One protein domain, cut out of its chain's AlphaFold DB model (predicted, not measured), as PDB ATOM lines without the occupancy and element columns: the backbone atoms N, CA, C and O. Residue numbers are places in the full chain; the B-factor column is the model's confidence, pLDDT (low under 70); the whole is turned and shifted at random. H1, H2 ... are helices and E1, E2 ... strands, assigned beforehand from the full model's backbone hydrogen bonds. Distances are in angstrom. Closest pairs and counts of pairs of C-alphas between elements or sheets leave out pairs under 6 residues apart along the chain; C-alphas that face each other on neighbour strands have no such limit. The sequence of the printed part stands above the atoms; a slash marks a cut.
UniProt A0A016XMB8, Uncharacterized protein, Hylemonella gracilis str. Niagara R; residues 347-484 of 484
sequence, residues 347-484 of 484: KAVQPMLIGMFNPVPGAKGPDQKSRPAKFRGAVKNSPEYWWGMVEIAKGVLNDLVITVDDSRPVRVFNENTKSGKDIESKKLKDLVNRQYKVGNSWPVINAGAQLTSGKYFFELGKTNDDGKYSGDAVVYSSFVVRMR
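AT A GLANCE: This is residues 347 to 484 of the 484 residues of an uncharacterized protein of Hylemonella gracilis str. Niagara R (UniProt A0A016XMB8). The domain is a sandwich, two strongly twisted four-stranded sheets face to face with their strands nearly aligned, at 16 degrees. The short helices lie round its rim: H2 and H3 near the same end of the strands, and H1 outside, on a loop beyond the first sheet. The printed part has 138 residues with eight named strands and three named helices, in the order E1 E2 E3 E4 E5 H1 E6 H2 E7 E8 H3; one sheet runs E1 E3 E7 E5, mixed, the other E2 E8 E4 E6, antiparallel. The class is mixed, helices and strands, with 66 residues in named elements, under half. The whole is compact, with a radius of gyration of the C-alphas of 14.3 A and spans of 41 by 31 by 28 A.

IN THESE COORDINATES: E1, residues 347 to 355, begins at C-alpha 347 (203.980, 219.322, 279.063) and bends by 62 degrees at residue 350. E2 is residues 373 to 378. E3, residues 384 to 391, is 23.5 A long. E4 is residues 399 to 404, E5 410 to 413, H1 420 to 425, E6 441 to 444, H2 447 to 450 and E7 455 to 460. E8, residues 468 to 476, is 26.2 A long. H3, residues 479 to 482, ends at C-alpha 482 (202.243, 240.033, 300.026).

HOW THE PARTS SIT: In the first sheet, E1 is parallel to E3, with N 349 and O 387 3.0 A apart. E3 and E7 are antiparallel, with N 386 and O 458 at 2.9 A, and so are E7 and E5, with N 413 and O 457 at 2.8 A. In the other sheet, E8 is antiparallel to E2, with N 375 and O 471 at 2.9 A, and to E4, with N 401 and O 474 at 2.8 A. E4 and E6 are antiparallel, with N 444 and O 400 at 2.7 A. Between the sheets, the closest C-alphas of E1 and E2, Gln 350 and Ala 373, are 4.8 A apart. H2 is on the second sheet, at a height over the sheet of 6.1 A, and only grazes the first; H3 only grazes the second. H1 is on neither sheet, only just for the first, with 4 pairs of C-alphas within 10 A. In H1 every O i to N i+4 pair is within hydrogen-bond range; H2 and H3 are too short for such a pair.

THE WHOLE: The C-alphas of Gly 362 and Ser 425, the two farthest apart, are 44.7 A apart. The printed part has no cut; its long links are E1 to E2 and H1 to E6. The mean pLDDT of the printed part is 87.6; residues 379 to 381, 417, 463 to 466 and 481 to 484 are under 70.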
ATOM      1  N   LYS A 347     204.359 218.176 279.900       93.19
ATOM      2  CA  LYS A 347     203.980 219.322 279.063       93.19
ATOM      3  C   LYS A 347     204.779 220.575 279.437       93.19
ATOM      4  O   LYS A 347     205.035 220.828 280.611       93.19
ATOM      5  N   ALA A 348     205.157 221.379 278.450       93.75
ATOM      6  CA  ALA A 348     205.886 222.622 278.696       93.75
ATOM      7  C   ALA A 348     204.928 223.785 278.999       93.75
ATOM      8  O   ALA A 348     203.968 224.018 278.259       93.75
ATOM      9  N   VAL A 349     205.222 224.536 280.058       94.88
ATOM     10  CA  VAL A 349     204.627 225.859 280.316       94.88
ATOM     11  C   VAL A 349     205.181 226.908 279.344       94.88
ATOM     12  O   VAL A 349     206.280 226.733 278.815       94.88
ATOM     13  N   GLN A 350     204.448 228.000 279.106       93.56
ATOM     14  CA  GLN A 350     204.894 229.079 278.210       93.56
ATOM     15  C   GLN A 350     204.775 230.467 278.860       93.56
ATOM     16  O   GLN A 350     203.761 230.702 279.498       93.56
ATOM     17  N   PRO A 351     205.745 231.398 278.730       94.31
ATOM     18  CA  PRO A 351     207.080 231.148 278.194       94.31
ATOM     19  C   PRO A 351     207.800 230.078 279.020       94.31
ATOM     20  O   PRO A 351     207.587 229.952 280.227       94.31
ATOM     21  N   MET A 352     208.653 229.294 278.363       94.31
ATOM     22  CA  MET A 352     209.356 228.196 279.030       94.31
ATOM     23  C   MET A 352     210.286 228.670 280.142       94.31
ATOM     24  O   MET A 352     210.537 227.900 281.058       94.31
ATOM     25  N   LEU A 353     210.805 229.899 280.072       96.19
ATOM     26  CA  LEU A 353     211.691 230.469 281.081       96.19
ATOM     27  C   LEU A 353     211.039 231.676 281.755       96.19
ATOM     28  O   LEU A 353     210.711 232.662 281.097       96.19
ATOM     29  N   ILE A 354     210.904 231.605 283.078       96.19
ATOM     30  CA  ILE A 354     210.402 232.696 283.921       96.19
ATOM     31  C   ILE A 354     211.445 233.139 284.943       96.19
ATOM     32  O   ILE A 354     212.287 232.358 285.386       96.19
ATOM     33  N   GLY A 355     211.376 234.404 285.344       94.19
ATOM     34  CA  GLY A 355     212.266 234.966 286.351       94.19
ATOM     35  C   GLY A 355     212.072 236.466 286.526       94.19
ATOM     36  O   GLY A 355     211.302 237.106 285.808       94.19
ATOM     37  N   MET A 356     212.794 237.036 287.490       92.00
ATOM     38  CA  MET A 356     212.710 238.467 287.819       92.00
ATOM     39  C   MET A 356     213.455 239.375 286.831       92.00
ATOM     40  O   MET A 356     213.383 240.592 286.966       92.00
ATOM     41  N   PHE A 357     214.119 238.798 285.823       91.69
ATOM     42  CA  PHE A 357     214.685 239.530 284.686       91.69
ATOM     43  C   PHE A 357     213.595 240.137 283.776       91.69
ATOM     44  O   PHE A 357     213.853 241.091 283.051       91.69
ATOM     45  N   ASN A 358     212.358 239.614 283.819       92.31
ATOM     46  CA  ASN A 358     211.206 240.159 283.091       92.31
ATOM     47  C   ASN A 358     209.977 240.274 284.016       92.31
ATOM     48  O   ASN A 358     209.049 239.457 283.948       92.31
ATOM     49  N   PRO A 359     209.989 241.244 284.947       91.94
ATOM     50  CA  PRO A 359     208.903 241.435 285.892       91.94
ATOM     51  C   PRO A 359     207.673 242.066 285.226       91.94
ATOM     52  O   PRO A 359     207.768 242.748 284.206       91.94
ATOM     53  N   VAL A 360     206.503 241.870 285.834       90.62
ATOM     54  CA  VAL A 360     205.293 242.626 285.487       90.62
ATOM     55  C   VAL A 360     205.550 244.116 285.760       90.62
ATOM     56  O   VAL A 360     206.040 244.447 286.848       90.62
ATOM     57  N   PRO A 361     205.236 245.020 284.812       86.25
ATOM     58  CA  PRO A 361     205.463 246.449 284.992       86.25
ATOM     59  C   PRO A 361     204.674 247.003 286.187       86.25
ATOM     60  O   PRO A 361     203.622 246.491 286.566       86.25
ATOM     61  N   GLY A 362     205.210 248.055 286.807       79.88
ATOM     62  CA  GLY A 362     204.576 248.764 287.925       79.88
ATOM     63  C   GLY A 362     204.741 248.127 289.312       79.88
ATOM     64  O   GLY A 362     204.605 248.835 290.308       79.88
ATOM     65  N   ALA A 363     205.097 246.843 289.412       75.25
ATOM     66  CA  ALA A 363     205.338 246.185 290.697       75.25
ATOM     67  C   ALA A 363     206.765 246.453 291.214       75.25
ATOM     68  O   ALA A 363     207.738 246.321 290.469       75.25
ATOM     69  N   LYS A 364     206.908 246.827 292.494       78.88
ATOM     70  CA  LYS A 364     208.202 247.139 293.129       78.88
ATOM     71  C   LYS A 364     208.342 246.439 294.475       78.88
ATOM     72  O   LYS A 364     207.354 246.187 295.156       78.88
ATOM     73  N   GLY A 365     209.587 246.196 294.880       81.62
ATOM     74  CA  GLY A 365     209.881 245.629 296.194       81.62
ATOM     75  C   GLY A 365     209.217 244.258 296.373       81.62
ATOM     76  O   GLY A 365     209.275 243.461 295.441       81.62
ATOM     77  N   PRO A 366     208.582 243.972 297.524       77.88
ATOM     78  CA  PRO A 366     207.964 242.673 297.810       77.88
ATOM     79  C   PRO A 366     206.845 242.245 296.849       77.88
ATOM     80  O   PRO A 366     206.623 241.044 296.703       77.88
ATOM     81  N   ASP A 367     206.190 243.192 296.170       79.88
ATOM     82  CA  ASP A 367     205.094 242.921 295.228       79.88
ATOM     83  C   ASP A 367     205.575 242.543 293.823       79.88
ATOM     84  O   ASP A 367     204.774 242.186 292.952       79.88
ATOM     85  N   GLN A 368     206.884 242.643 293.577       90.69
ATOM     86  CA  GLN A 368     207.461 242.355 292.279       90.69
ATOM     87  C   GLN A 368     207.280 240.872 291.937       90.69
ATOM     88  O   GLN A 368     207.537 239.968 292.735       90.69
ATOM     89  N   LYS A 369     206.855 240.601 290.705       93.44
ATOM     90  CA  LYS A 369     206.683 239.238 290.205       93.44
ATOM     91  C   LYS A 369     207.076 239.140 288.743       93.44
ATOM     92  O   LYS A 369     206.934 240.119 288.010       93.44
ATOM     93  N   SER A 370     207.533 237.969 288.316       94.88
ATOM     94  CA  SER A 370     207.759 237.668 286.906       94.88
ATOM     95  C   SER A 370     206.450 237.757 286.128       94.88
ATOM     96  O   SER A 370     205.359 237.558 286.676       94.88
ATOM     97  N   ARG A 371     206.547 237.980 284.819       94.00
ATOM     98  CA  ARG A 371     205.423 237.670 283.930       94.00
ATOM     99  C   ARG A 371     205.081 236.166 284.034       94.00
ATOM    100  O   ARG A 371     205.993 235.357 284.241       94.00
ATOM    101  N   PRO A 372     203.789 235.791 283.996       94.81
ATOM    102  CA  PRO A 372     203.356 234.424 284.269       94.81
ATOM    103  C   PRO A 372     203.665 233.488 283.105       94.81
ATOM    104  O   PRO A 372     203.429 233.844 281.951       94.81
ATOM    105  N   ALA A 373     204.098 232.268 283.426       96.94
ATOM    106  CA  ALA A 373     204.032 231.163 282.486       96.94
ATOM    107  C   ALA A 373     202.696 230.432 282.605       96.94
ATOM    108  O   ALA A 373     202.310 230.022 283.695       96.94
ATOM    109  N   LYS A 374     201.979 230.274 281.498       95.94
ATOM    110  CA  LYS A 374     200.667 229.641 281.454       95.94
ATOM    111  C   LYS A 374     200.785 228.147 281.195       95.94
ATOM    112  O   LYS A 374     201.650 227.680 280.450       95.94
ATOM    113  N   PHE A 375     199.847 227.416 281.776       94.88
ATOM    114  CA  PHE A 375     199.585 226.016 281.487       94.88
ATOM    115  C   PHE A 375     198.083 225.759 281.428       94.88
ATOM    116  O   PHE A 375     197.281 226.491 282.013       94.88
ATOM    117  N   ARG A 376     197.691 224.721 280.689       92.19
ATOM    118  CA  ARG A 376     196.295 224.296 280.557       92.19
ATOM    119  C   ARG A 376     196.172 222.919 279.944       92.19
ATOM    120  O   ARG A 376     196.986 222.512 279.125       92.19
ATOM    121  N   GLY A 377     195.115 222.217 280.304       87.75
ATOM    122  CA  GLY A 377     194.871 220.883 279.783       87.75
ATOM    123  C   GLY A 377     193.478 220.382 280.110       87.75
ATOM    124  O   GLY A 377     192.619 221.135 280.567       87.75
ATOM    125  N   ALA A 378     193.270 219.093 279.867       79.81
ATOM    126  CA  ALA A 378     192.046 218.385 280.200       79.81
ATOM    127  C   ALA A 378     192.405 217.035 280.842       79.81
ATOM    128  O   ALA A 378     192.821 216.104 280.164       79.81
ATOM    129  N   VAL A 379     192.253 216.939 282.160       68.44
ATOM    130  CA  VAL A 379     192.523 215.757 282.983       68.44
ATOM    131  C   VAL A 379     191.210 215.175 283.475       68.44
ATOM    132  O   VAL A 379     190.556 215.793 284.303       68.44
ATOM    133  N   LYS A 380     190.850 213.965 283.034       65.25
ATOM    134  CA  LYS A 380     189.694 213.241 283.594       65.25
ATOM    135  C   LYS A 380     190.078 212.228 284.677       65.25
ATOM    136  O   LYS A 380     189.423 212.182 285.703       65.25
ATOM    137  N   ASN A 381     191.137 211.426 284.480       69.75
ATOM    138  CA  ASN A 381     191.365 210.224 285.310       69.75
ATOM    139  C   ASN A 381     192.827 209.944 285.729       69.75
ATOM    140  O   ASN A 381     193.071 208.983 286.470       69.75
ATOM    141  N   SER A 382     193.806 210.753 285.311       74.56
ATOM    142  CA  SER A 382     195.240 210.547 285.588       74.56
ATOM    143  C   SER A 382     195.952 211.861 285.915       74.56
ATOM    144  O   SER A 382     195.584 212.878 285.334       74.56
ATOM    145  N   PRO A 383     196.975 211.863 286.790       81.56
ATOM    146  CA  PRO A 383     197.798 213.051 286.995       81.56
ATOM    147  C   PRO A 383     198.447 213.511 285.686       81.56
ATOM    148  O   PRO A 383     198.846 212.675 284.870       81.56
ATOM    149  N   GLU A 384     198.569 214.824 285.505       87.94
ATOM    150  CA  GLU A 384     199.343 215.421 284.412       87.94
ATOM    151  C   GLU A 384     200.589 216.111 284.957       87.94
ATOM    152  O   GLU A 384     200.568 216.709 286.034       87.94
ATOM    153  N   TYR A 385     201.670 216.021 284.186       91.50
ATOM    154  CA  TYR A 385     202.978 216.548 284.543       91.50
ATOM    155  C   TYR A 385     203.317 217.709 283.635       91.50
ATOM    156  O   TYR A 385     203.103 217.652 282.420       91.50
ATOM    157  N   TRP A 386     203.875 218.736 284.248       94.62
ATOM    158  CA  TRP A 386     204.299 219.947 283.589       94.62
ATOM    159  C   TRP A 386     205.702 220.312 284.016       94.62
ATOM    160  O   TRP A 386     206.147 219.975 285.117       94.62
ATOM    161  N   TRP A 387     206.375 221.065 283.161       95.25
ATOM    162  CA  TRP A 387     207.687 221.585 283.472       95.25
ATOM    163  C   TRP A 387     207.922 222.955 282.854       95.25
ATOM    164  O   TRP A 387     207.299 223.347 281.865       95.25
ATOM    165  N   GLY A 388     208.871 223.660 283.453       95.44
ATOM    166  CA  GLY A 388     209.420 224.900 282.939       95.44
ATOM    167  C   GLY A 388     210.835 225.119 283.445       95.44
ATOM    168  O   GLY A 388     211.364 224.376 284.276       95.44
ATOM    169  N   MET A 389     211.453 226.163 282.926       95.75
ATOM    170  CA  MET A 389     212.737 226.689 283.348       95.75
ATOM    171  C   MET A 389     212.506 227.924 284.215       95.75
ATOM    172  O   MET A 389     211.563 228.694 284.016       95.75
ATOM    173  N   VAL A 390     213.376 228.116 285.194       95.12
ATOM    174  CA  VAL A 390     213.301 229.232 286.127       95.12
ATOM    175  C   VAL A 390     214.692 229.792 286.378       95.12
ATOM    176  O   VAL A 390     215.634 229.051 286.654       95.12
ATOM    177  N   GLU A 391     214.815 231.113 286.299       93.81
ATOM    178  CA  GLU A 391     216.043 231.830 286.632       93.81
ATOM    179  C   GLU A 391     215.815 232.674 287.888       93.81
ATOM    180  O   GLU A 391     215.066 233.654 287.891       93.81
ATOM    181  N   ILE A 392     216.475 232.271 288.974       90.69
ATOM    182  CA  ILE A 392     216.535 233.011 290.235       90.69
ATOM    183  C   ILE A 392     218.010 233.251 290.538       90.69
ATOM    184  O   ILE A 392     218.810 232.313 290.557       90.69
ATOM    185  N   ALA A 393     218.380 234.512 290.761       82.38
ATOM    186  CA  ALA A 393     219.754 234.870 291.084       82.38
ATOM    187  C   ALA A 393     220.219 234.176 292.379       82.38
ATOM    188  O   ALA A 393     219.459 234.016 293.338       82.38
ATOM    189  N   LYS A 394     221.490 233.758 292.411       76.81
ATOM    190  CA  LYS A 394     222.072 233.069 293.572       76.81
ATOM    191  C   LYS A 394     221.967 233.943 294.823       76.81
ATOM    192  O   LYS A 394     222.290 235.124 294.784       76.81
ATOM    193  N   GLY A 395     221.545 233.340 295.934       76.06
ATOM    194  CA  GLY A 395     221.377 234.034 297.215       76.06
ATOM    195  C   GLY A 395     220.088 234.852 297.336       76.06
ATOM    196  O   GLY A 395     219.851 235.430 298.392       76.06
ATOM    197  N   VAL A 396     219.239 234.880 296.301       83.06
ATOM    198  CA  VAL A 396     217.954 235.585 296.337       83.06
ATOM    199  C   VAL A 396     216.834 234.632 296.759       83.06
ATOM    200  O   VAL A 396     216.652 233.555 296.190       83.06
ATOM    201  N   LEU A 397     216.067 235.051 297.766       86.56
ATOM    202  CA  LEU A 397     214.987 234.286 298.395       86.56
ATOM    203  C   LEU A 397     213.638 234.493 297.689       86.56
ATOM    204  O   LEU A 397     212.639 234.809 298.322       86.56
ATOM    205  N   ASN A 398     213.621 234.334 296.366       93.38
ATOM    206  CA  ASN A 398     212.383 234.426 295.594       93.38
ATOM    207  C   ASN A 398     211.552 233.146 295.729       93.38
ATOM    208  O   ASN A 398     212.099 232.045 295.849       93.38
ATOM    209  N   ASP A 399     210.237 233.287 295.605       94.50
ATOM    210  CA  ASP A 399     209.278 232.191 295.711       94.50
ATOM    211  C   ASP A 399     208.747 231.812 294.325       94.50
ATOM    212  O   ASP A 399     208.364 232.681 293.544       94.50
ATOM    213  N   LEU A 400     208.684 230.516 294.015       96.44
ATOM    214  CA  LEU A 400     207.961 230.017 292.840       96.44
ATOM    215  C   LEU A 400     206.548 229.653 293.279       96.44
ATOM    216  O   LEU A 400     206.376 228.895 294.225       96.44
ATOM    217  N   VAL A 401     205.530 230.141 292.582       96.94
ATOM    218  CA  VAL A 401     204.135 229.863 292.925       96.94
ATOM    219  C   VAL A 401     203.419 229.303 291.713       96.94
ATOM    220  O   VAL A 401     203.357 229.953 290.669       96.94
ATOM    221  N   ILE A 402     202.852 228.109 291.878       97.94
ATOM    222  CA  ILE A 402     201.952 227.497 290.902       97.94
ATOM    223  C   ILE A 402     200.524 227.783 291.352       97.94
ATOM    224  O   ILE A 402     200.127 227.378 292.441       97.94
ATOM    225  N   THR A 403     199.756 228.501 290.544       97.00
ATOM    226  CA  THR A 403     198.340 228.779 290.806       97.00
ATOM    227  C   THR A 403     197.497 228.042 289.787       97.00
ATOM    228  O   THR A 403     197.790 228.113 288.600       97.00
ATOM    229  N   VAL A 404     196.472 227.333 290.246       94.38
ATOM    230  CA  VAL A 404     195.501 226.667 289.371       94.38
ATOM    231  C   VAL A 404     194.156 227.366 289.519       94.38
ATOM    232  O   VAL A 404     193.820 227.836 290.604       94.38
ATOM    233  N   ASP A 405     193.380 227.445 288.445       92.12
ATOM    234  CA  ASP A 405     192.067 228.098 288.489       92.12
ATOM    235  C   ASP A 405     191.039 227.289 289.301       92.12
ATOM    236  O   ASP A 405     190.080 227.849 289.828       92.12
ATOM    237  N   ASP A 406     191.265 225.984 289.467       88.00
ATOM    238  CA  ASP A 406     190.428 225.082 290.255       88.00
ATOM    239  C   ASP A 406     191.131 224.570 291.529       88.00
ATOM    240  O   ASP A 406     192.283 224.895 291.824       88.00
ATOM    241  N   SER A 407     190.421 223.763 292.319       87.12
ATOM    242  CA  SER A 407     190.887 223.293 293.628       87.12
ATOM    243  C   SER A 407     191.827 222.084 293.576       87.12
ATOM    244  O   SER A 407     192.043 221.440 294.610       87.12
ATOM    245  N   ARG A 408     192.356 221.709 292.403       88.62
ATOM    246  CA  ARG A 408     193.182 220.500 292.290       88.62
ATOM    247  C   ARG A 408     194.500 220.639 293.061       88.62
ATOM    248  O   ARG A 408     195.085 221.726 293.102       88.62
ATOM    249  N   PRO A 409     195.001 219.551 293.675       90.50
ATOM    250  CA  PRO A 409     196.262 219.601 294.391       90.50
ATOM    251  C   PRO A 409     197.449 219.684 293.431       90.50
ATOM    252  O   PRO A 409     197.441 219.064 292.368       90.50
ATOM    253  N   VAL A 410     198.484 220.412 293.850       93.94
ATOM    254  CA  VAL A 410     199.761 220.519 293.134       93.94
ATOM    255  C   VAL A 410     200.875 219.951 294.008       93.94
ATOM    256  O   VAL A 410     200.908 220.203 295.217       93.94
ATOM    257  N   ARG A 411     201.783 219.193 293.391       94.88
ATOM    258  CA  ARG A 411     203.093 218.833 293.954       94.88
ATOM    259  C   ARG A 411     204.185 219.400 293.055       94.88
ATOM    260  O   ARG A 411     204.023 219.371 291.836       94.88
ATOM    261  N   VAL A 412     205.272 219.909 293.629       95.75
ATOM    262  CA  VAL A 412     206.387 220.511 292.869       95.75
ATOM    263  C   VAL A 412     207.697 219.824 293.235       95.75
ATOM    264  O   VAL A 412     207.935 219.541 294.405       95.75
ATOM    265  N   PHE A 413     208.553 219.585 292.245       94.12
ATOM    266  CA  PHE A 413     209.790 218.815 292.365       94.12
ATOM    267  C   PHE A 413     210.965 219.537 291.686       94.12
ATOM    268  O   PHE A 413     210.785 220.286 290.722       94.12
ATOM    269  N   ASN A 414     212.181 219.295 292.187       90.00
ATOM    270  CA  ASN A 414     213.444 219.827 291.646       90.00
ATOM    271  C   ASN A 414     214.025 218.979 290.499       90.00
ATOM    272  O   ASN A 414     214.910 219.436 289.772       90.00
ATOM    273  N   GLU A 415     213.542 217.747 290.350       88.81
ATOM    274  CA  GLU A 415     214.035 216.757 289.400       88.81
ATOM    275  C   GLU A 415     212.885 216.163 288.587       88.81
ATOM    276  O   GLU A 415     211.755 216.043 289.066       88.81
ATOM    277  N   ASN A 416     213.192 215.797 287.338       85.44
ATOM    278  CA  ASN A 416     212.226 215.203 286.427       85.44
ATOM    279  C   ASN A 416     211.767 213.853 286.980       85.44
ATOM    280  O   ASN A 416     212.562 212.934 287.199       85.44
ATOM    281  N   THR A 417     210.461 213.733 287.164       69.69
ATOM    282  CA  THR A 417     209.871 212.558 287.774       69.69
ATOM    283  C   THR A 417     209.688 211.419 286.784       69.69
ATOM    284  O   THR A 417     209.577 210.297 287.245       69.69
ATOM    285  N   LYS A 418     209.725 211.640 285.456       71.81
ATOM    286  CA  LYS A 418     209.440 210.678 284.360       71.81
ATOM    287  C   LYS A 418     208.057 210.001 284.411       71.81
ATOM    288  O   LYS A 418     207.444 209.776 283.372       71.81
ATOM    289  N   SER A 419     207.573 209.631 285.599       73.69
ATOM    290  CA  SER A 419     206.247 209.114 285.925       73.69
ATOM    291  C   SER A 419     205.958 209.263 287.429       73.69
ATOM    292  O   SER A 419     206.869 209.348 288.251       73.69
ATOM    293  N   GLY A 420     204.689 209.187 287.834       73.62
ATOM    294  CA  GLY A 420     204.317 209.211 289.256       73.62
ATOM    295  C   GLY A 420     204.877 208.041 290.071       73.62
ATOM    296  O   GLY A 420     205.141 208.191 291.258       73.62
ATOM    297  N   LYS A 421     205.137 206.885 289.442       81.94
ATOM    298  CA  LYS A 421     205.761 205.728 290.116       81.94
ATOM    299  C   LYS A 421     207.191 206.027 290.574       81.94
ATOM    300  O   LYS A 421     207.637 205.519 291.601       81.94
ATOM    301  N   ASP A 422     207.902 206.852 289.817       83.12
ATOM    302  CA  ASP A 422     209.274 207.251 290.116       83.12
ATOM    303  C   ASP A 422     209.333 208.244 291.282       83.12
ATOM    304  O   ASP A 422     210.275 208.187 292.066       83.12
ATOM    305  N   ILE A 423     208.309 209.091 291.452       84.88
ATOM    306  CA  ILE A 423     208.172 209.989 292.615       84.88
ATOM    307  C   ILE A 423     208.154 209.173 293.903       84.88
ATOM    308  O   ILE A 423     208.935 209.434 294.817       84.88
ATOM    309  N   GLU A 424     207.287 208.161 293.945       85.56
ATOM    310  CA  GLU A 424     207.094 207.331 295.132       85.56
ATOM    311  C   GLU A 424     208.296 206.406 295.381       85.56
ATOM    312  O   GLU A 424     208.786 206.313 296.507       85.56
ATOM    313  N   SER A 425     208.831 205.758 294.337       87.94
ATOM    314  CA  SER A 425     209.961 204.827 294.489       87.94
ATOM    315  C   SER A 425     211.266 205.525 294.884       87.94
ATOM    316  O   SER A 425     212.016 204.995 295.705       87.94
ATOM    317  N   LYS A 426     211.519 206.734 294.361       86.12
ATOM    318  CA  LYS A 426     212.696 207.555 294.701       86.12
ATOM    319  C   LYS A 426     212.471 208.452 295.918       86.12
ATOM    320  O   LYS A 426     213.405 209.128 296.338       86.12
ATOM    321  N   LYS A 427     211.260 208.456 296.489       88.81
ATOM    322  CA  LYS A 427     210.863 209.301 297.626       88.81
ATOM    323  C   LYS A 427     211.191 210.781 297.392       88.81
ATOM    324  O   LYS A 427     211.748 211.446 298.269       88.81
ATOM    325  N   LEU A 428     210.876 211.286 296.197       89.75
ATOM    326  CA  LEU A 428     211.142 212.683 295.854       89.75
ATOM    327  C   LEU A 428     210.354 213.613 296.780       89.75
ATOM    328  O   LEU A 428     209.170 213.409 297.051       89.75
ATOM    329  N   LYS A 429     211.029 214.653 297.267       92.00
ATOM    330  CA  LYS A 429     210.437 215.626 298.182       92.00
ATOM    331  C   LYS A 429     209.483 216.550 297.421       92.00
ATOM    332  O   LYS A 429     209.915 217.251 296.512       92.00
ATOM    333  N   ASP A 430     208.221 216.604 297.850       94.50
ATOM    334  CA  ASP A 430     207.300 217.683 297.471       94.50
ATOM    335  C   ASP A 430     207.807 219.002 298.075       94.50
ATOM    336  O   ASP A 430     207.923 219.144 299.296       94.50
ATOM    337  N   LEU A 431     208.163 219.950 297.212       95.75
ATOM    338  CA  LEU A 431     208.744 221.236 297.595       95.75
ATOM    339  C   LEU A 431     207.683 222.275 297.974       95.75
ATOM    340  O   LEU A 431     208.026 223.358 298.457       95.75
ATOM    341  N   VAL A 432     206.402 221.967 297.753       96.62
ATOM    342  CA  VAL A 432     205.301 222.867 298.084       96.62
ATOM    343  C   VAL A 432     205.230 223.088 299.591       96.62
ATOM    344  O   VAL A 432     205.068 222.162 300.389       96.62
ATOM    345  N   ASN A 433     205.263 224.354 299.991       95.38
ATOM    346  CA  ASN A 433     205.046 224.748 301.365       95.38
ATOM    347  C   ASN A 433     203.545 224.888 301.651       95.38
ATOM    348  O   ASN A 433     202.925 225.923 301.406       95.38
ATOM    349  N   ARG A 434     202.959 223.828 302.213       94.19
ATOM    350  CA  ARG A 434     201.520 223.765 302.519       94.19
ATOM    351  C   ARG A 434     201.079 224.723 303.628       94.19
ATOM    352  O   ARG A 434     199.905 225.070 303.658       94.19
ATOM    353  N   GLN A 435     201.988 225.174 304.496       91.50
ATOM    354  CA  GLN A 435     201.667 226.139 305.557       91.50
ATOM    355  C   GLN A 435     201.377 227.537 304.996       91.50
ATOM    356  O   GLN A 435     200.575 228.265 305.569       91.50
ATOM    357  N   TYR A 436     201.992 227.888 303.862       90.62
ATOM    358  CA  TYR A 436     201.803 229.175 303.185       90.62
ATOM    359  C   TYR A 436     200.891 229.080 301.952       90.62
ATOM    360  O   TYR A 436     200.844 230.007 301.146       90.62
ATOM    361  N   LYS A 437     200.166 227.968 301.779       91.88
ATOM    362  CA  LYS A 437     199.174 227.822 300.706       91.88
ATOM    363  C   LYS A 437     198.050 228.842 300.891       91.88
ATOM    364  O   LYS A 437     197.469 228.940 301.968       91.88
ATOM    365  N   VAL A 438     197.678 229.517 299.807       90.25
ATOM    366  CA  VAL A 438     196.572 230.484 299.784       90.25
ATOM    367  C   VAL A 438     195.651 230.148 298.627       90.25
ATOM    368  O   VAL A 438     196.096 230.123 297.485       90.25
ATOM    369  N   GLY A 439     194.367 229.897 298.903       91.88
ATOM    370  CA  GLY A 439     193.405 229.534 297.859       91.88
ATOM    371  C   GLY A 439     193.931 228.375 297.007       91.88
ATOM    372  O   GLY A 439     194.313 227.340 297.557       91.88
ATOM    373  N   ASN A 440     194.026 228.579 295.694       93.94
ATOM    374  CA  ASN A 440     194.558 227.604 294.736       93.94
ATOM    375  C   ASN A 440     196.021 227.881 294.323       93.94
ATOM    376  O   ASN A 440     196.484 227.382 293.298       93.94
ATOM    377  N   SER A 441     196.753 228.670 295.116       95.75
ATOM    378  CA  SER A 441     198.176 228.972 294.934       95.75
ATOM    379  C   SER A 441     199.052 228.104 295.836       95.75
ATOM    380  O   SER A 441     198.881 228.059 297.058       95.75
ATOM    381  N   TRP A 442     200.026 227.441 295.221       97.06
ATOM    382  CA  TRP A 442     200.898 226.434 295.815       97.06
ATOM    383  C   TRP A 442     202.353 226.925 295.765       97.06
ATOM    384  O   TRP A 442     203.005 226.811 294.721       97.06
ATOM    385  N   PRO A 443     202.858 227.540 296.851       96.44
ATOM    386  CA  PRO A 443     204.168 228.174 296.847       96.44
ATOM    387  C   PRO A 443     205.300 227.192 297.164       96.44
ATOM    388  O   PRO A 443     205.204 226.376 298.079       96.44
ATOM    389  N   VAL A 444     206.418 227.345 296.469       95.50
ATOM    390  CA  VAL A 444     207.740 226.826 296.818       95.50
ATOM    391  C   VAL A 444     208.554 228.005 297.338       95.50
ATOM    392  O   VAL A 444     209.004 228.855 296.568       95.50
ATOM    393  N   ILE A 445     208.709 228.066 298.660       93.25
ATOM    394  CA  ILE A 445     209.386 229.179 299.335       93.25
ATOM    395  C   ILE A 445     210.897 229.077 299.155       93.25
ATOM    396  O   ILE A 445     211.444 227.979 299.255       93.25
ATOM    397  N   ASN A 446     211.591 230.194 298.935       91.25
ATOM    398  CA  ASN A 446     213.038 230.202 298.682       91.25
ATOM    399  C   ASN A 446     213.417 229.271 297.514       91.25
ATOM    400  O   ASN A 446     214.347 228.462 297.606       91.25
ATOM    401  N   ALA A 447     212.665 229.354 296.416       91.69
ATOM    402  CA  ALA A 447     212.778 228.465 295.266       91.69
ATOM    403  C   ALA A 447     214.199 228.423 294.681       91.69
ATOM    404  O   ALA A 447     214.634 227.361 294.244       91.69
ATOM    405  N   GLY A 448     214.963 229.519 294.759       87.75
ATOM    406  CA  GLY A 448     216.362 229.559 294.314       87.75
ATOM    407  C   GLY A 448     217.301 228.591 295.053       87.75
ATOM    408  O   GLY A 448     218.288 228.145 294.478       87.75
ATOM    409  N   ALA A 449     216.989 228.224 296.302       88.25
ATOM    410  CA  ALA A 449     217.745 227.222 297.057       88.25
ATOM    411  C   ALA A 449     217.244 225.787 296.816       88.25
ATOM    412  O   ALA A 449     217.988 224.832 297.030       88.25
ATOM    413  N   GLN A 450     215.986 225.627 296.392       90.62
ATOM    414  CA  GLN A 450     215.357 224.316 296.201       90.62
ATOM    415  C   GLN A 450     215.482 223.798 294.756       90.62
ATOM    416  O   GLN A 450     215.602 222.594 294.542       90.62
ATOM    417  N   LEU A 451     215.479 224.691 293.762       89.38
ATOM    418  CA  LEU A 451     215.476 224.371 292.330       89.38
ATOM    419  C   LEU A 451     216.887 224.479 291.734       89.38
ATOM    420  O   LEU A 451     217.194 225.356 290.929       89.38
ATOM    421  N   THR A 452     217.763 223.564 292.138       81.88
ATOM    422  CA  THR A 452     219.197 223.571 291.788       81.88
ATOM    423  C   THR A 452     219.491 223.368 290.300       81.88
ATOM    424  O   THR A 452     220.567 223.739 289.834       81.88
ATOM    425  N   SER A 453     218.551 222.802 289.541       85.06
ATOM    426  CA  SER A 453     218.686 222.526 288.105       85.06
ATOM    427  C   SER A 453     218.286 223.702 287.203       85.06
ATOM    428  O   SER A 453     218.434 223.605 285.984       85.06
ATOM    429  N   GLY A 454     217.735 224.786 287.768       89.00
ATOM    430  CA  GLY A 454     217.103 225.862 286.990       89.00
ATOM    431  C   GLY A 454     215.826 225.416 286.266       89.00
ATOM    432  O   GLY A 454     215.361 226.085 285.344       89.00
ATOM    433  N   LYS A 455     215.264 224.266 286.653       93.50
ATOM    434  CA  LYS A 455     214.019 223.701 286.132       93.50
ATOM    435  C   LYS A 455     213.086 223.403 287.296       93.50
ATOM    436  O   LYS A 455     213.532 223.107 288.403       93.50
ATOM    437  N   TYR A 456     211.792 223.473 287.030       95.25
ATOM    438  CA  TYR A 456     210.760 223.030 287.952       95.25
ATOM    439  C   TYR A 456     209.841 222.050 287.247       95.25
ATOM    440  O   TYR A 456     209.530 222.205 286.065       95.25
ATOM    441  N   PHE A 457     209.408 221.051 288.003       95.75
ATOM    442  CA  PHE A 457     208.479 220.027 287.557       95.75
ATOM    443  C   PHE A 457     207.300 220.044 288.507       95.75
ATOM    444  O   PHE A 457     207.496 220.112 289.720       95.75
ATOM    445  N   PHE A 458     206.084 219.991 287.988       95.06
ATOM    446  CA  PHE A 458     204.914 219.903 288.843       95.06
ATOM    447  C   PHE A 458     203.913 218.893 288.324       95.06
ATOM    448  O   PHE A 458     203.733 218.700 287.124       95.06
ATOM    449  N   GLU A 459     203.275 218.232 289.277       93.19
ATOM    450  CA  GLU A 459     202.195 217.298 289.037       93.19
ATOM    451  C   GLU A 459     200.886 217.947 289.477       93.19
ATOM    452  O   GLU A 459     200.774 218.477 290.587       93.19
ATOM    453  N   LEU A 460     199.896 217.872 288.595       91.00
ATOM    454  CA  LEU A 460     198.519 218.220 288.892       91.00
ATOM    455  C   LEU A 460     197.752 216.956 289.259       91.00
ATOM    456  O   LEU A 460     197.674 216.007 288.473       91.00
ATOM    457  N   GLY A 461     197.171 216.955 290.456       85.25
ATOM    458  CA  GLY A 461     196.327 215.865 290.918       85.25
ATOM    459  C   GLY A 461     194.991 215.785 290.179       85.25
ATOM    460  O   GLY A 461     194.636 216.628 289.354       85.25
ATOM    461  N   LYS A 462     194.238 214.731 290.498       76.75
ATOM    462  CA  LYS A 462     192.914 214.472 289.918       76.75
ATOM    463  C   LYS A 462     191.858 215.419 290.504       76.75
ATOM    464  O   LYS A 462     191.992 215.866 291.642       76.75
ATOM    465  N   THR A 463     190.797 215.669 289.742       66.50
ATOM    466  CA  THR A 463     189.597 216.412 290.169       66.50
ATOM    467  C   THR A 463     188.347 215.678 289.669       66.50
ATOM    468  O   THR A 463     188.453 214.826 288.787       66.50
ATOM    469  N   ASN A 464     187.193 215.971 290.275       57.41
ATOM    470  CA  ASN A 464     185.907 215.348 289.951       57.41
ATOM    471  C   ASN A 464     185.114 216.102 288.858       57.41
ATOM    472  O   ASN A 464     184.080 215.597 288.427       57.41
ATOM    473  N   ASP A 465     185.583 217.277 288.422       62.62
ATOM    474  CA  ASP A 465     184.895 218.141 287.449       62.62
ATOM    475  C   ASP A 465     185.315 217.819 286.001       62.62
ATOM    476  O   ASP A 465     186.160 216.953 285.773       62.62
ATOM    477  N   ASP A 466     184.739 218.527 285.016       62.66
ATOM    478  CA  ASP A 466     184.806 218.396 283.536       62.66
ATOM    479  C   ASP A 466     186.198 218.156 282.906       62.66
ATOM    480  O   ASP A 466     186.347 217.951 281.697       62.66
ATOM    481  N   GLY A 467     187.236 218.204 283.729       71.62
ATOM    482  CA  GLY A 467     188.607 217.827 283.473       71.62
ATOM    483  C   GLY A 467     189.460 218.967 282.949       71.62
ATOM    484  O   GLY A 467     190.678 218.935 283.109       71.62
ATOM    485  N   LYS A 468     188.855 220.007 282.376       85.62
ATOM    486  CA  LYS A 468     189.577 221.187 281.888       85.62
ATOM    487  C   LYS A 468     190.174 221.996 283.036       85.62
ATOM    488  O   LYS A 468     189.555 222.142 284.080       85.62
ATOM    489  N   TYR A 469     191.361 222.546 282.811       88.81
ATOM    490  CA  TYR A 469     192.003 223.473 283.736       88.81
ATOM    491  C   TYR A 469     192.923 224.442 283.023       88.81
ATOM    492  O   TYR A 469     193.432 224.167 281.932       88.81
ATOM    493  N   SER A 470     193.196 225.538 283.714       92.81
ATOM    494  CA  SER A 470     194.287 226.450 283.425       92.81
ATOM    495  C   SER A 470     194.937 226.914 284.718       92.81
ATOM    496  O   SER A 470     194.423 226.697 285.818       92.81
ATOM    497  N   GLY A 471     196.122 227.484 284.572       95.19
ATOM    498  CA  GLY A 471     196.841 228.080 285.672       95.19
ATOM    499  C   GLY A 471     198.150 228.706 285.225       95.19
ATOM    500  O   GLY A 471     198.501 228.723 284.038       95.19
ATOM    501  N   ASP A 472     198.862 229.215 286.224       96.75
ATOM    502  CA  ASP A 472     200.012 230.084 286.062       96.75
ATOM    503  C   ASP A 472     201.162 229.638 286.968       96.75
ATOM    504  O   ASP A 472     200.965 229.359 288.152       96.75
ATOM    505  N   ALA A 473     202.380 229.658 286.441       97.25
ATOM    506  CA  ALA A 473     203.617 229.604 287.203       97.25
ATOM    507  C   ALA A 473     204.254 231.000 287.237       97.25
ATOM    508  O   ALA A 473     204.450 231.635 286.198       97.25
ATOM    509  N   VAL A 474     204.558 231.496 288.435       96.44
ATOM    510  CA  VAL A 474     205.064 232.860 288.650       96.44
ATOM    511  C   VAL A 474     206.184 232.847 289.680       96.44
ATOM    512  O   VAL A 474     206.067 232.190 290.712       96.44
ATOM    513  N   VAL A 475     207.245 233.613 289.432       95.75
ATOM    514  CA  VAL A 475     208.264 233.917 290.442       95.75
ATOM    515  C   VAL A 475     207.888 235.217 291.142       95.75
ATOM    516  O   VAL A 475     207.688 236.230 290.480       95.75
ATOM    517  N   TYR A 476     207.800 235.203 292.464       94.06
ATOM    518  CA  TYR A 476     207.587 236.383 293.298       94.06
ATOM    519  C   TYR A 476     208.882 236.757 294.016       94.06
ATOM    520  O   TYR A 476     209.631 235.874 294.433       94.06
ATOM    521  N   SER A 477     209.116 238.052 294.231       91.56
ATOM    522  CA  SER A 477     210.158 238.512 295.158       91.56
ATOM    523  C   SER A 477     209.906 238.023 296.582       91.56
ATOM    524  O   SER A 477     210.838 237.619 297.266       91.56
ATOM    525  N   SER A 478     208.646 238.041 297.033       88.25
ATOM    526  CA  SER A 478     208.202 237.353 298.247       88.25
ATOM    527  C   SER A 478     206.688 237.150 298.226       88.25
ATOM    528  O   SER A 478     205.918 238.108 298.274       88.25
ATOM    529  N   PHE A 479     206.235 235.900 298.181       83.19
ATOM    530  CA  PHE A 479     204.809 235.574 298.211       83.19
ATOM    531  C   PHE A 479     204.221 235.719 299.621       83.19
ATOM    532  O   PHE A 479     203.088 236.164 299.787       83.19
ATOM    533  N   VAL A 480     205.007 235.385 300.647       74.44
ATOM    534  CA  VAL A 480     204.566 235.410 302.053       74.44
ATOM    535  C   VAL A 480     204.317 236.833 302.547       74.44
ATOM    536  O   VAL A 480     203.357 237.058 303.280       74.44
ATOM    537  N   VAL A 481     205.158 237.795 302.152       67.44
ATOM    538  CA  VAL A 481     205.020 239.195 302.587       67.44
ATOM    539  C   VAL A 481     203.802 239.864 301.953       67.44
ATOM    540  O   VAL A 481     203.136 240.625 302.635       67.44
ATOM    541  N   ARG A 482     203.450 239.525 300.706       59.19
ATOM    542  CA  ARG A 482     202.243 240.033 300.026       59.19
ATOM    543  C   ARG A 482     200.931 239.625 300.712       59.19
ATOM    544  O   ARG A 482     199.909 240.279 300.536       59.19
ATOM    545  N   MET A 483     200.938 238.489 301.406       60.25
ATOM    546  CA  MET A 483     199.747 237.899 302.027       60.25
ATOM    547  C   MET A 483     199.531 238.343 303.482       60.25
ATOM    548  O   MET A 483     198.524 237.960 304.077       60.25
ATOM    549  N   ARG A 484     200.475 239.100 304.053       54.28
ATOM    550  CA  ARG A 484     200.327 239.804 305.332       54.28
ATOM    551  C   ARG A 484     199.871 241.227 305.065       54.28
ATOM    552  O   ARG A 484     199.079 241.721 305.892       54.28
TER     553      ARG A 484